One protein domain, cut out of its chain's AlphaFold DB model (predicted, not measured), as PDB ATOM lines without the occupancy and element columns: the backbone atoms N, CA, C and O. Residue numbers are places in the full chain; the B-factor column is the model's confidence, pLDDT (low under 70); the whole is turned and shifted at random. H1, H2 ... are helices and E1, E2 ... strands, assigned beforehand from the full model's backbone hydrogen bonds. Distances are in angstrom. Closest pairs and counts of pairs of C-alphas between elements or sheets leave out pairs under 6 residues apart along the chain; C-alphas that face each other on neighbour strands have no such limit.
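AT A GLANCE: This is residues 4 to 76 of the 81 residues of an uncharacterized protein of Paenibacillus pini JCM 16418 (UniProt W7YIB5). Little regular structure: a small antiparallel sheet, E2, E3 and E4, a meander with each strand the antiparallel neighbour of the one before, and a long looped arm holding helix H1, from which residues 38 to 44 stick out. The 73 printed residues run E1, H1, E2, E3, E4, mixed in class, with 24 residues in named elements. The whole is loose, radius of gyration of the C-alphas 14.2 A, spanning 45 by 24 by 22 A.

IN THESE COORDINATES: E1, residues 11 to 13, begins at C-alpha 11 (461.245, 589.979, 383.936) and spans 6.5 A. H1, residues 28 to 35, spans 10.5 A; E2, residues 52 to 55, 10.3 A; E3, residues 62 to 65, 9.9 A. E4, residues 71 to 75, spans 11.1 A, ending at C-alpha 75 (455.302, 574.173, 381.205).

HOW THE PARTS SIT: E1 pairs with no named strand. H1, with every O i to N i+4 pair within hydrogen-bond range, is not on the sheet. Hairpin E2 and E3 has N 54 and O 63 at 2.8 A; hairpin E3 and E4, N 64 and O 73 at 2.9 A.

THE WHOLE: The farthest C-alphas, Gly 9 and Asp 39, are 45.5 A apart. Links E1 to H1 and H1 to E2 are long. The printed part has no cut; residues 37 to 38 have pLDDT under 70.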
ATOM      1  N   PHE A   4     464.713 587.752 379.949       91.44
ATOM      2  CA  PHE A   4     463.537 587.205 379.281       91.44
ATOM      3  C   PHE A   4     462.262 587.723 379.944       91.44
ATOM      4  O   PHE A   4     462.185 587.799 381.168       91.44
ATOM      5  N   ILE A   5     461.248 588.083 379.159       94.94
ATOM      6  CA  ILE A   5     459.965 588.551 379.694       94.94
ATOM      7  C   ILE A   5     458.991 587.379 379.718       94.94
ATOM      8  O   ILE A   5     458.607 586.839 378.681       94.94
ATOM      9  N   CYS A   6     458.576 586.986 380.920       95.00
ATOM     10  CA  CYS A   6     457.577 585.946 381.105       95.00
ATOM     11  C   CYS A   6     456.209 586.401 380.571       95.00
ATOM     12  O   CYS A   6     455.872 587.582 380.608       95.00
ATOM     13  N   LYS A   7     455.352 585.452 380.175       94.12
ATOM     14  CA  LYS A   7     453.961 585.719 379.761       94.12
ATOM     15  C   LYS A   7     453.113 586.474 380.796       94.12
ATOM     16  O   LYS A   7     452.142 587.105 380.407       94.12
ATOM     17  N   CYS A   8     453.456 586.427 382.086       94.12
ATOM     18  CA  CYS A   8     452.778 587.216 383.124       94.12
ATOM     19  C   CYS A   8     453.311 588.657 383.260       94.12
ATOM     20  O   CYS A   8     452.912 589.359 384.178       94.12
ATOM     21  N   GLY A   9     454.258 589.072 382.412       94.44
ATOM     22  CA  GLY A   9     454.903 590.387 382.444       94.44
ATOM     23  C   GLY A   9     456.144 590.479 383.336       94.44
ATOM     24  O   GLY A   9     456.886 591.451 383.230       94.44
ATOM     25  N   ASN A  10     456.423 589.477 384.180       95.25
ATOM     26  CA  ASN A  10     457.602 589.504 385.047       95.25
ATOM     27  C   ASN A  10     458.902 589.311 384.247       95.25
ATOM     28  O   ASN A  10     458.996 588.386 383.434       95.25
ATOM     29  N   GLN A  11     459.917 590.130 384.527       94.69
ATOM     30  CA  GLN A  11     461.245 589.979 383.936       94.69
ATOM     31  C   GLN A  11     462.032 588.888 384.668       94.69
ATOM     32  O   GLN A  11     462.162 588.900 385.888       94.69
ATOM     33  N   LEU A  12     462.570 587.949 383.898       93.88
ATOM     34  CA  LEU A  12     463.473 586.896 384.338       93.88
ATOM     35  C   LEU A  12     464.903 587.284 383.959       93.88
ATOM     36  O   LEU A  12     465.138 587.833 382.878       93.88
ATOM     37  N   SER A  13     465.846 587.041 384.863       91.69
ATOM     38  CA  SER A  13     467.236 587.470 384.734       91.69
ATOM     39  C   SER A  13     468.150 586.512 385.485       91.69
ATOM     40  O   SER A  13     467.823 586.105 386.594       91.69
ATOM     41  N   THR A  14     469.306 586.219 384.896       90.06
ATOM     42  CA  THR A  14     470.372 585.393 385.495       90.06
ATOM     43  C   THR A  14     471.592 586.216 385.909       90.06
ATOM     44  O   THR A  14     472.677 585.687 386.116       90.06
ATOM     45  N   VAL A  15     471.437 587.542 385.980       88.94
ATOM     46  CA  VAL A  15     472.512 588.473 386.365       88.94
ATOM     47  C   VAL A  15     472.967 588.254 387.805       88.94
ATOM     48  O   VAL A  15     474.161 588.318 388.081       88.94
ATOM     49  N   GLU A  16     472.020 588.025 388.711       85.94
ATOM     50  CA  GLU A  16     472.314 587.699 390.102       85.94
ATOM     51  C   GLU A  16     472.595 586.200 390.192       85.94
ATOM     52  O   GLU A  16     471.834 585.399 389.657       85.94
ATOM     53  N   ALA A  17     473.702 585.807 390.814       84.56
ATOM     54  CA  ALA A  17     474.043 584.410 391.050       84.56
ATOM     55  C   ALA A  17     474.487 584.271 392.516       84.56
ATOM     56  O   ALA A  17     475.461 584.926 392.899       84.56
ATOM     57  N   PRO A  18     473.792 583.465 393.346       87.12
ATOM     58  CA  PRO A  18     472.646 582.600 393.020       87.12
ATOM     59  C   PRO A  18     471.340 583.372 392.734       87.12
ATOM     60  O   PRO A  18     471.209 584.537 393.103       87.12
ATOM     61  N   ASN A  19     470.371 582.721 392.081       90.94
ATOM     62  CA  ASN A  19     469.024 583.256 391.849       90.94
ATOM     63  C   ASN A  19     467.961 582.142 391.817       90.94
ATOM     64  O   ASN A  19     468.284 580.982 391.587       90.94
ATOM     65  N   ASP A  20     466.690 582.525 391.969       91.44
ATOM     66  CA  ASP A  20     465.530 581.617 391.919       91.44
ATOM     67  C   ASP A  20     464.897 581.500 390.516       91.44
ATOM     68  O   ASP A  20     463.785 580.978 390.359       91.44
ATOM     69  N   VAL A  21     465.565 582.044 389.493       94.75
ATOM     70  CA  VAL A  21     465.094 582.055 388.103       94.75
ATOM     71  C   VAL A  21     465.651 580.858 387.345       94.75
ATOM     72  O   VAL A  21     464.877 580.116 386.753       94.75
ATOM     73  N   GLN A  22     466.966 580.663 387.342       95.06
ATOM     74  CA  GLN A  22     467.638 579.584 386.630       95.06
ATOM     75  C   GLN A  22     467.678 578.322 387.486       95.06
ATOM     76  O   GLN A  22     468.087 578.353 388.644       95.06
ATOM     77  N   LEU A  23     467.263 577.203 386.901       93.62
ATOM     78  CA  LEU A  23     467.228 575.906 387.553       93.62
ATOM     79  C   LEU A  23     468.245 574.966 386.911       93.62
ATOM     80  O   LEU A  23     468.281 574.820 385.691       93.62
ATOM     81  N   TYR A  24     469.004 574.268 387.754       91.69
ATOM     82  CA  TYR A  24     469.831 573.141 387.336       91.69
ATOM     83  C   TYR A  24     468.978 571.873 387.390       91.69
ATOM     84  O   TYR A  24     468.637 571.399 388.473       91.69
ATOM     85  N   VAL A  25     468.567 571.370 386.222       92.69
ATOM     86  CA  VAL A  25     467.602 570.267 386.103       92.69
ATOM     87  C   VAL A  25     468.231 569.088 385.379       92.69
ATOM     88  O   VAL A  25     468.588 569.196 384.209       92.69
ATOM     89  N   TYR A  26     468.267 567.947 386.058       92.56
ATOM     90  CA  TYR A  26     468.653 566.660 385.494       92.56
ATOM     91  C   TYR A  26     467.448 565.728 385.538       92.56
ATOM     92  O   TYR A  26     466.700 565.701 386.519       92.56
ATOM     93  N   SER A  27     467.250 564.955 384.478       92.69
ATOM     94  CA  SER A  27     466.415 563.763 384.558       92.69
ATOM     95  C   SER A  27     467.044 562.754 385.517       92.69
ATOM     96  O   SER A  27     468.257 562.739 385.715       92.69
ATOM     97  N   ASP A  28     466.220 561.867 386.068       93.38
ATOM     98  CA  ASP A  28     466.668 560.795 386.961       93.38
ATOM     99  C   ASP A  28     467.823 559.975 386.355       93.38
ATOM    100  O   ASP A  28     468.815 559.705 387.015       93.38
ATOM    101  N   ARG A  29     467.761 559.703 385.046       92.81
ATOM    102  CA  ARG A  29     468.828 559.005 384.312       92.81
ATOM    103  C   ARG A  29     470.114 559.816 384.189       92.81
ATOM    104  O   ARG A  29     471.195 559.249 384.273       92.81
ATOM    105  N   GLU A  30     470.018 561.116 383.919       92.25
ATOM    106  CA  GLU A  30     471.202 561.983 383.868       92.25
ATOM    107  C   GLU A  30     471.855 562.062 385.243       92.25
ATOM    108  O   GLU A  30     473.069 561.928 385.347       92.25
ATOM    109  N   TRP A  31     471.045 562.206 386.292       91.44
ATOM    110  CA  TRP A  31     471.531 562.233 387.661       91.44
ATOM    111  C   TRP A  31     472.189 560.913 388.068       91.44
ATOM    112  O   TRP A  31     473.311 560.936 388.562       91.44
ATOM    113  N   ASP A  32     471.552 559.773 387.789       91.00
ATOM    114  CA  ASP A  32     472.107 558.439 388.040       91.00
ATOM    115  C   ASP A  32     473.467 558.257 387.345       91.00
ATOM    116  O   ASP A  32     474.445 557.832 387.956       91.00
ATOM    117  N   ASN A  33     473.583 558.695 386.089       89.00
ATOM    118  CA  ASN A  33     474.859 558.671 385.374       89.00
ATOM    119  C   ASN A  33     475.925 559.571 386.011       89.00
ATOM    120  O   ASN A  33     477.096 559.213 385.962       89.00
ATOM    121  N   ILE A  34     475.553 560.722 386.581       88.12
ATOM    122  CA  ILE A  34     476.492 561.633 387.256       88.12
ATOM    123  C   ILE A  34     477.002 561.004 388.557       88.12
ATOM    124  O   ILE A  34     478.200 561.033 388.829       88.12
ATOM    125  N   ILE A  35     476.109 560.419 389.357       86.50
ATOM    126  CA  ILE A  35     476.463 559.898 390.685       86.50
ATOM    127  C   ILE A  35     477.138 558.522 390.637       86.50
ATOM    128  O   ILE A  35     477.879 558.188 391.553       86.50
ATOM    129  N   ASN A  36     476.952 557.748 389.563       83.12
ATOM    130  CA  ASN A  36     477.597 556.443 389.378       83.12
ATOM    131  C   ASN A  36     479.069 556.531 388.914       83.12
ATOM    132  O   ASN A  36     479.691 555.504 388.640       83.12
ATOM    133  N   LEU A  37     479.652 557.734 388.821       69.19
ATOM    134  CA  LEU A  37     481.038 557.945 388.374       69.19
ATOM    135  C   LEU A  37     482.102 557.702 389.463       69.19
ATOM    136  O   LEU A  37     483.293 557.699 389.146       69.19
ATOM    137  N   GLY A  38     481.718 557.469 390.721       68.19
ATOM    138  CA  GLY A  38     482.657 557.136 391.798       68.19
ATOM    139  C   GLY A  38     482.016 557.079 393.186       68.19
ATOM    140  O   GLY A  38     480.830 557.340 393.345       68.19
ATOM    141  N   ASP A  39     482.819 556.765 394.207       72.88
ATOM    142  CA  ASP A  39     482.353 556.626 395.600       72.88
ATOM    143  C   ASP A  39     482.005 557.972 396.276       72.88
ATOM    144  O   ASP A  39     481.372 558.002 397.332       72.88
ATOM    145  N   LEU A  40     482.440 559.094 395.691       78.81
ATOM    146  CA  LEU A  40     482.226 560.450 396.194       78.81
ATOM    147  C   LEU A  40     481.836 561.380 395.044       78.81
ATOM    148  O   LEU A  40     482.505 561.414 394.011       78.81
ATOM    149  N   ILE A  41     480.786 562.175 395.254       80.81
ATOM    150  CA  ILE A  41     480.364 563.222 394.321       80.81
ATOM    151  C   ILE A  41     481.145 564.495 394.661       80.81
ATOM    152  O   ILE A  41     480.954 565.070 395.733       80.81
ATOM    153  N   ASP A  42     482.012 564.938 393.753       83.56
ATOM    154  CA  ASP A  42     482.646 566.256 393.830       83.56
ATOM    155  C   ASP A  42     481.725 567.299 393.166       83.56
ATOM    156  O   ASP A  42     481.456 567.194 391.970       83.56
ATOM    157  N   PRO A  43     481.234 568.323 393.889       83.00
ATOM    158  CA  PRO A  43     480.377 569.355 393.309       83.00
ATOM    159  C   PRO A  43     480.986 570.081 392.102       83.00
ATOM    160  O   PRO A  43     480.241 570.569 391.259       83.00
ATOM    161  N   LEU A  44     482.320 570.158 392.006       84.38
ATOM    162  CA  LEU A  44     483.010 570.809 390.889       84.38
ATOM    163  C   LEU A  44     483.042 569.957 389.615       84.38
ATOM    164  O   LEU A  44     483.349 570.484 388.546       84.38
ATOM    165  N   THR A  45     482.751 568.658 389.714       84.50
ATOM    166  CA  THR A  45     482.737 567.736 388.569       84.50
ATOM    167  C   THR A  45     481.333 567.474 388.037       84.50
ATOM    168  O   THR A  45     481.191 566.806 387.012       84.50
ATOM    169  N   ILE A  46     480.301 568.022 388.689       88.25
ATOM    170  CA  ILE A  46     478.923 567.951 388.206       88.25
ATOM    171  C   ILE A  46     478.843 568.756 386.896       88.25
ATOM    172  O   ILE A  46     479.082 569.965 386.916       88.25
ATOM    173  N   PRO A  47     478.546 568.108 385.756       89.56
ATOM    174  CA  PRO A  47     478.485 568.786 384.467       89.56
ATOM    175  C   PRO A  47     477.281 569.721 384.409       89.56
ATOM    176  O   PRO A  47     476.272 569.456 385.054       89.56
ATOM    177  N   ASP A  48     477.346 570.761 383.576       89.19
ATOM    178  CA  ASP A  48     476.184 571.614 383.338       89.19
ATOM    179  C   ASP A  48     474.999 570.803 382.765       89.19
ATOM    180  O   ASP A  48     475.199 569.889 381.952       89.19
ATOM    181  N   PRO A  49     473.749 571.135 383.141       90.81
ATOM    182  CA  PRO A  49     472.565 570.485 382.600       90.81
ATOM    183  C   PRO A  49     472.455 570.643 381.081       90.81
ATOM    184  O   PRO A  49     472.801 571.676 380.511       90.81
ATOM    185  N   ALA A  50     471.861 569.649 380.416       87.31
ATOM    186  CA  ALA A  50     471.710 569.656 378.959       87.31
ATOM    187  C   ALA A  50     470.758 570.745 378.426       87.31
ATOM    188  O   ALA A  50     470.806 571.080 377.242       87.31
ATOM    189  N   ASN A  51     469.864 571.273 379.267       88.88
ATOM    190  CA  ASN A  51     468.942 572.338 378.888       88.88
ATOM    191  C   ASN A  51     469.039 573.489 379.890       88.88
ATOM    192  O   ASN A  51     469.063 573.253 381.098       88.88
ATOM    193  N   ASP A  52     468.996 574.726 379.397       92.62
ATOM    194  CA  ASP A  52     468.823 575.894 380.257       92.62
ATOM    195  C   ASP A  52     467.336 576.032 380.611       92.62
ATOM    196  O   ASP A  52     466.471 576.100 379.727       92.62
ATOM    197  N   VAL A  53     467.023 576.004 381.906       95.31
ATOM    198  CA  VAL A  53     465.648 575.950 382.412       95.31
ATOM    199  C   VAL A  53     465.394 577.121 383.337       95.31
ATOM    200  O   VAL A  53     466.060 577.274 384.356       95.31
ATOM    201  N   TRP A  54     464.418 577.961 382.997       95.81
ATOM    202  CA  TRP A  54     464.072 579.128 383.801       95.81
ATOM    203  C   TRP A  54     462.659 579.015 384.351       95.81
ATOM    204  O   TRP A  54     461.697 578.799 383.612       95.81
ATOM    205  N   ARG A  55     462.505 579.245 385.651       96.06
ATOM    206  CA  ARG A  55     461.226 579.308 386.348       96.06
ATOM    207  C   ARG A  55     460.865 580.752 386.659       96.06
ATOM    208  O   ARG A  55     461.643 581.522 387.206       96.06
ATOM    209  N   CYS A  56     459.630 581.125 386.346       95.88
ATOM    210  CA  CYS A  56     459.093 582.404 386.782       95.88
ATOM    211  C   CYS A  56     458.697 582.335 388.267       95.88
ATOM    212  O   CYS A  56     457.819 581.538 388.598       95.88
ATOM    213  N   PRO A  57     459.234 583.196 389.151       94.19
ATOM    214  CA  PRO A  57     458.891 583.165 390.574       94.19
ATOM    215  C   PRO A  57     457.438 583.585 390.853       94.19
ATOM    216  O   PRO A  57     456.868 583.191 391.862       94.19
ATOM    217  N   VAL A  58     456.814 584.337 389.937       94.75
ATOM    218  CA  VAL A  58     455.448 584.864 390.100       94.75
ATOM    219  C   VAL A  58     454.392 583.859 389.637       94.75
ATOM    220  O   VAL A  58     453.573 583.397 390.421       94.75
ATOM    221  N   CYS A  59     454.395 583.495 388.349       94.25
ATOM    222  CA  CYS A  59     453.370 582.609 387.779       94.25
ATOM    223  C   CYS A  59     453.796 581.138 387.689       94.25
ATOM    224  O   CYS A  59     453.056 580.328 387.136       94.25
ATOM    225  N   ARG A  60     454.999 580.800 388.171       94.75
ATOM    226  CA  ARG A  60     455.555 579.436 388.224       94.75
ATOM    227  C   ARG A  60     455.692 578.715 386.875       94.75
ATOM    228  O   ARG A  60     456.005 577.531 386.861       94.75
ATOM    229  N   ARG A  61     455.524 579.416 385.744       96.00
ATOM    230  CA  ARG A  61     455.832 578.880 384.406       96.00
ATOM    231  C   ARG A  61     457.305 578.504 384.309       96.00
ATOM    232  O   ARG A  61     458.152 579.268 384.775       96.00
ATOM    233  N   ILE A  62     457.579 577.381 383.660       96.62
ATOM    234  CA  ILE A  62     458.930 576.888 383.399       96.62
ATOM    235  C   ILE A  62     459.181 576.975 381.897       96.62
ATOM    236  O   ILE A  62     458.395 576.458 381.107       96.62
ATOM    237  N   TYR A  63     460.266 577.633 381.516       96.38
ATOM    238  CA  TYR A  63     460.742 577.762 380.146       96.38
ATOM    239  C   TYR A  63     461.984 576.901 379.992       96.38
ATOM    240  O   TYR A  63     462.906 577.013 380.793       96.38
ATOM    241  N   VAL A  64     462.007 576.060 378.967       95.81
ATOM    242  CA  VAL A  64     463.193 575.294 378.581       95.81
ATOM    243  C   VAL A  64     463.714 575.890 377.286       95.81
ATOM    244  O   VAL A  64     462.950 576.022 376.325       95.81
ATOM    245  N   PHE A  65     464.989 576.253 377.257       93.38
ATOM    246  CA  PHE A  65     465.624 576.871 376.100       93.38
ATOM    247  C   PHE A  65     466.454 575.857 375.308       93.38
ATOM    248  O   PHE A  65     467.002 574.899 375.853       93.38
ATOM    249  N   ASN A  66     466.521 576.072 373.998       88.88
ATOM    250  CA  ASN A  66     467.482 575.426 373.113       88.88
ATOM    251  C   ASN A  66     468.865 576.086 373.257       88.88
ATOM    252  O   ASN A  66     468.987 577.195 373.778       88.88
ATOM    253  N   ALA A  67     469.901 575.449 372.704       85.56
ATOM    254  CA  ALA A  67     471.262 575.996 372.685       85.56
ATOM    255  C   ALA A  67     471.385 577.349 371.946       85.56
ATOM    256  O   ALA A  67     472.313 578.112 372.198       85.56
ATOM    257  N   ASP A  68     470.445 577.669 371.051       87.62
ATOM    258  CA  ASP A  68     470.362 578.956 370.348       87.62
ATOM    259  C   ASP A  68     469.582 580.036 371.131       87.62
ATOM    260  O   ASP A  68     469.314 581.115 370.602       87.62
ATOM    261  N   ASN A  69     469.235 579.769 372.396       84.88
ATOM    262  CA  ASN A  69     468.422 580.609 373.285       84.88
ATOM    263  C   ASN A  69     466.958 580.800 372.849       84.88
ATOM    264  O   ASN A  69     466.255 581.660 373.389       84.88
ATOM    265  N   THR A  70     466.456 580.006 371.900       90.38
ATOM    266  CA  THR A  70     465.020 579.978 371.592       90.38
ATOM    267  C   THR A  70     464.257 579.126 372.605       90.38
ATOM    268  O   THR A  70     464.785 578.169 373.170       90.38
ATOM    269  N   VAL A  71     462.991 579.467 372.862       92.81
ATOM    270  CA  VAL A  71     462.136 578.688 373.771       92.81
ATOM    271  C   VAL A  71     461.747 577.375 373.089       92.81
ATOM    272  O   VAL A  71     461.026 577.386 372.094       92.81
ATOM    273  N   LYS A  72     462.190 576.250 373.654       93.88
ATOM    274  CA  LYS A  72     461.882 574.893 373.186       93.88
ATOM    275  C   LYS A  72     460.502 574.438 373.644       93.88
ATOM    276  O   LYS A  72     459.696 573.974 372.846       93.88
ATOM    277  N   VAL A  73     460.241 574.550 374.944       95.00
ATOM    278  CA  VAL A  73     458.979 574.131 375.565       95.00
ATOM    279  C   VAL A  73     458.671 575.008 376.771       95.00
ATOM    280  O   VAL A  73     459.573 575.540 377.422       95.00
ATOM    281  N   VAL A  74     457.379 575.174 377.051       95.81
ATOM    282  CA  VAL A  74     456.882 575.910 378.213       95.81
ATOM    283  C   VAL A  74     455.925 575.025 378.990       95.81
ATOM    284  O   VAL A  74     454.911 574.591 378.447       95.81
ATOM    285  N   TYR A  75     456.216 574.817 380.270       95.06
ATOM    286  CA  TYR A  75     455.302 574.173 381.205       95.06
ATOM    287  C   TYR A  75     454.556 575.235 382.007       95.06
ATOM    288  O   TYR A  75     455.132 576.229 382.467       95.06
ATOM    289  N   LYS A  76     453.255 575.017 382.180       95.12
ATOM    290  CA  LYS A  76     452.409 575.775 383.097       95.12
ATOM    291  C   LYS A  76     451.779 574.802 384.081       95.12
ATOM    292  O   LYS A  76     451.599 573.635 383.758       95.12
TER     293      LYS A  76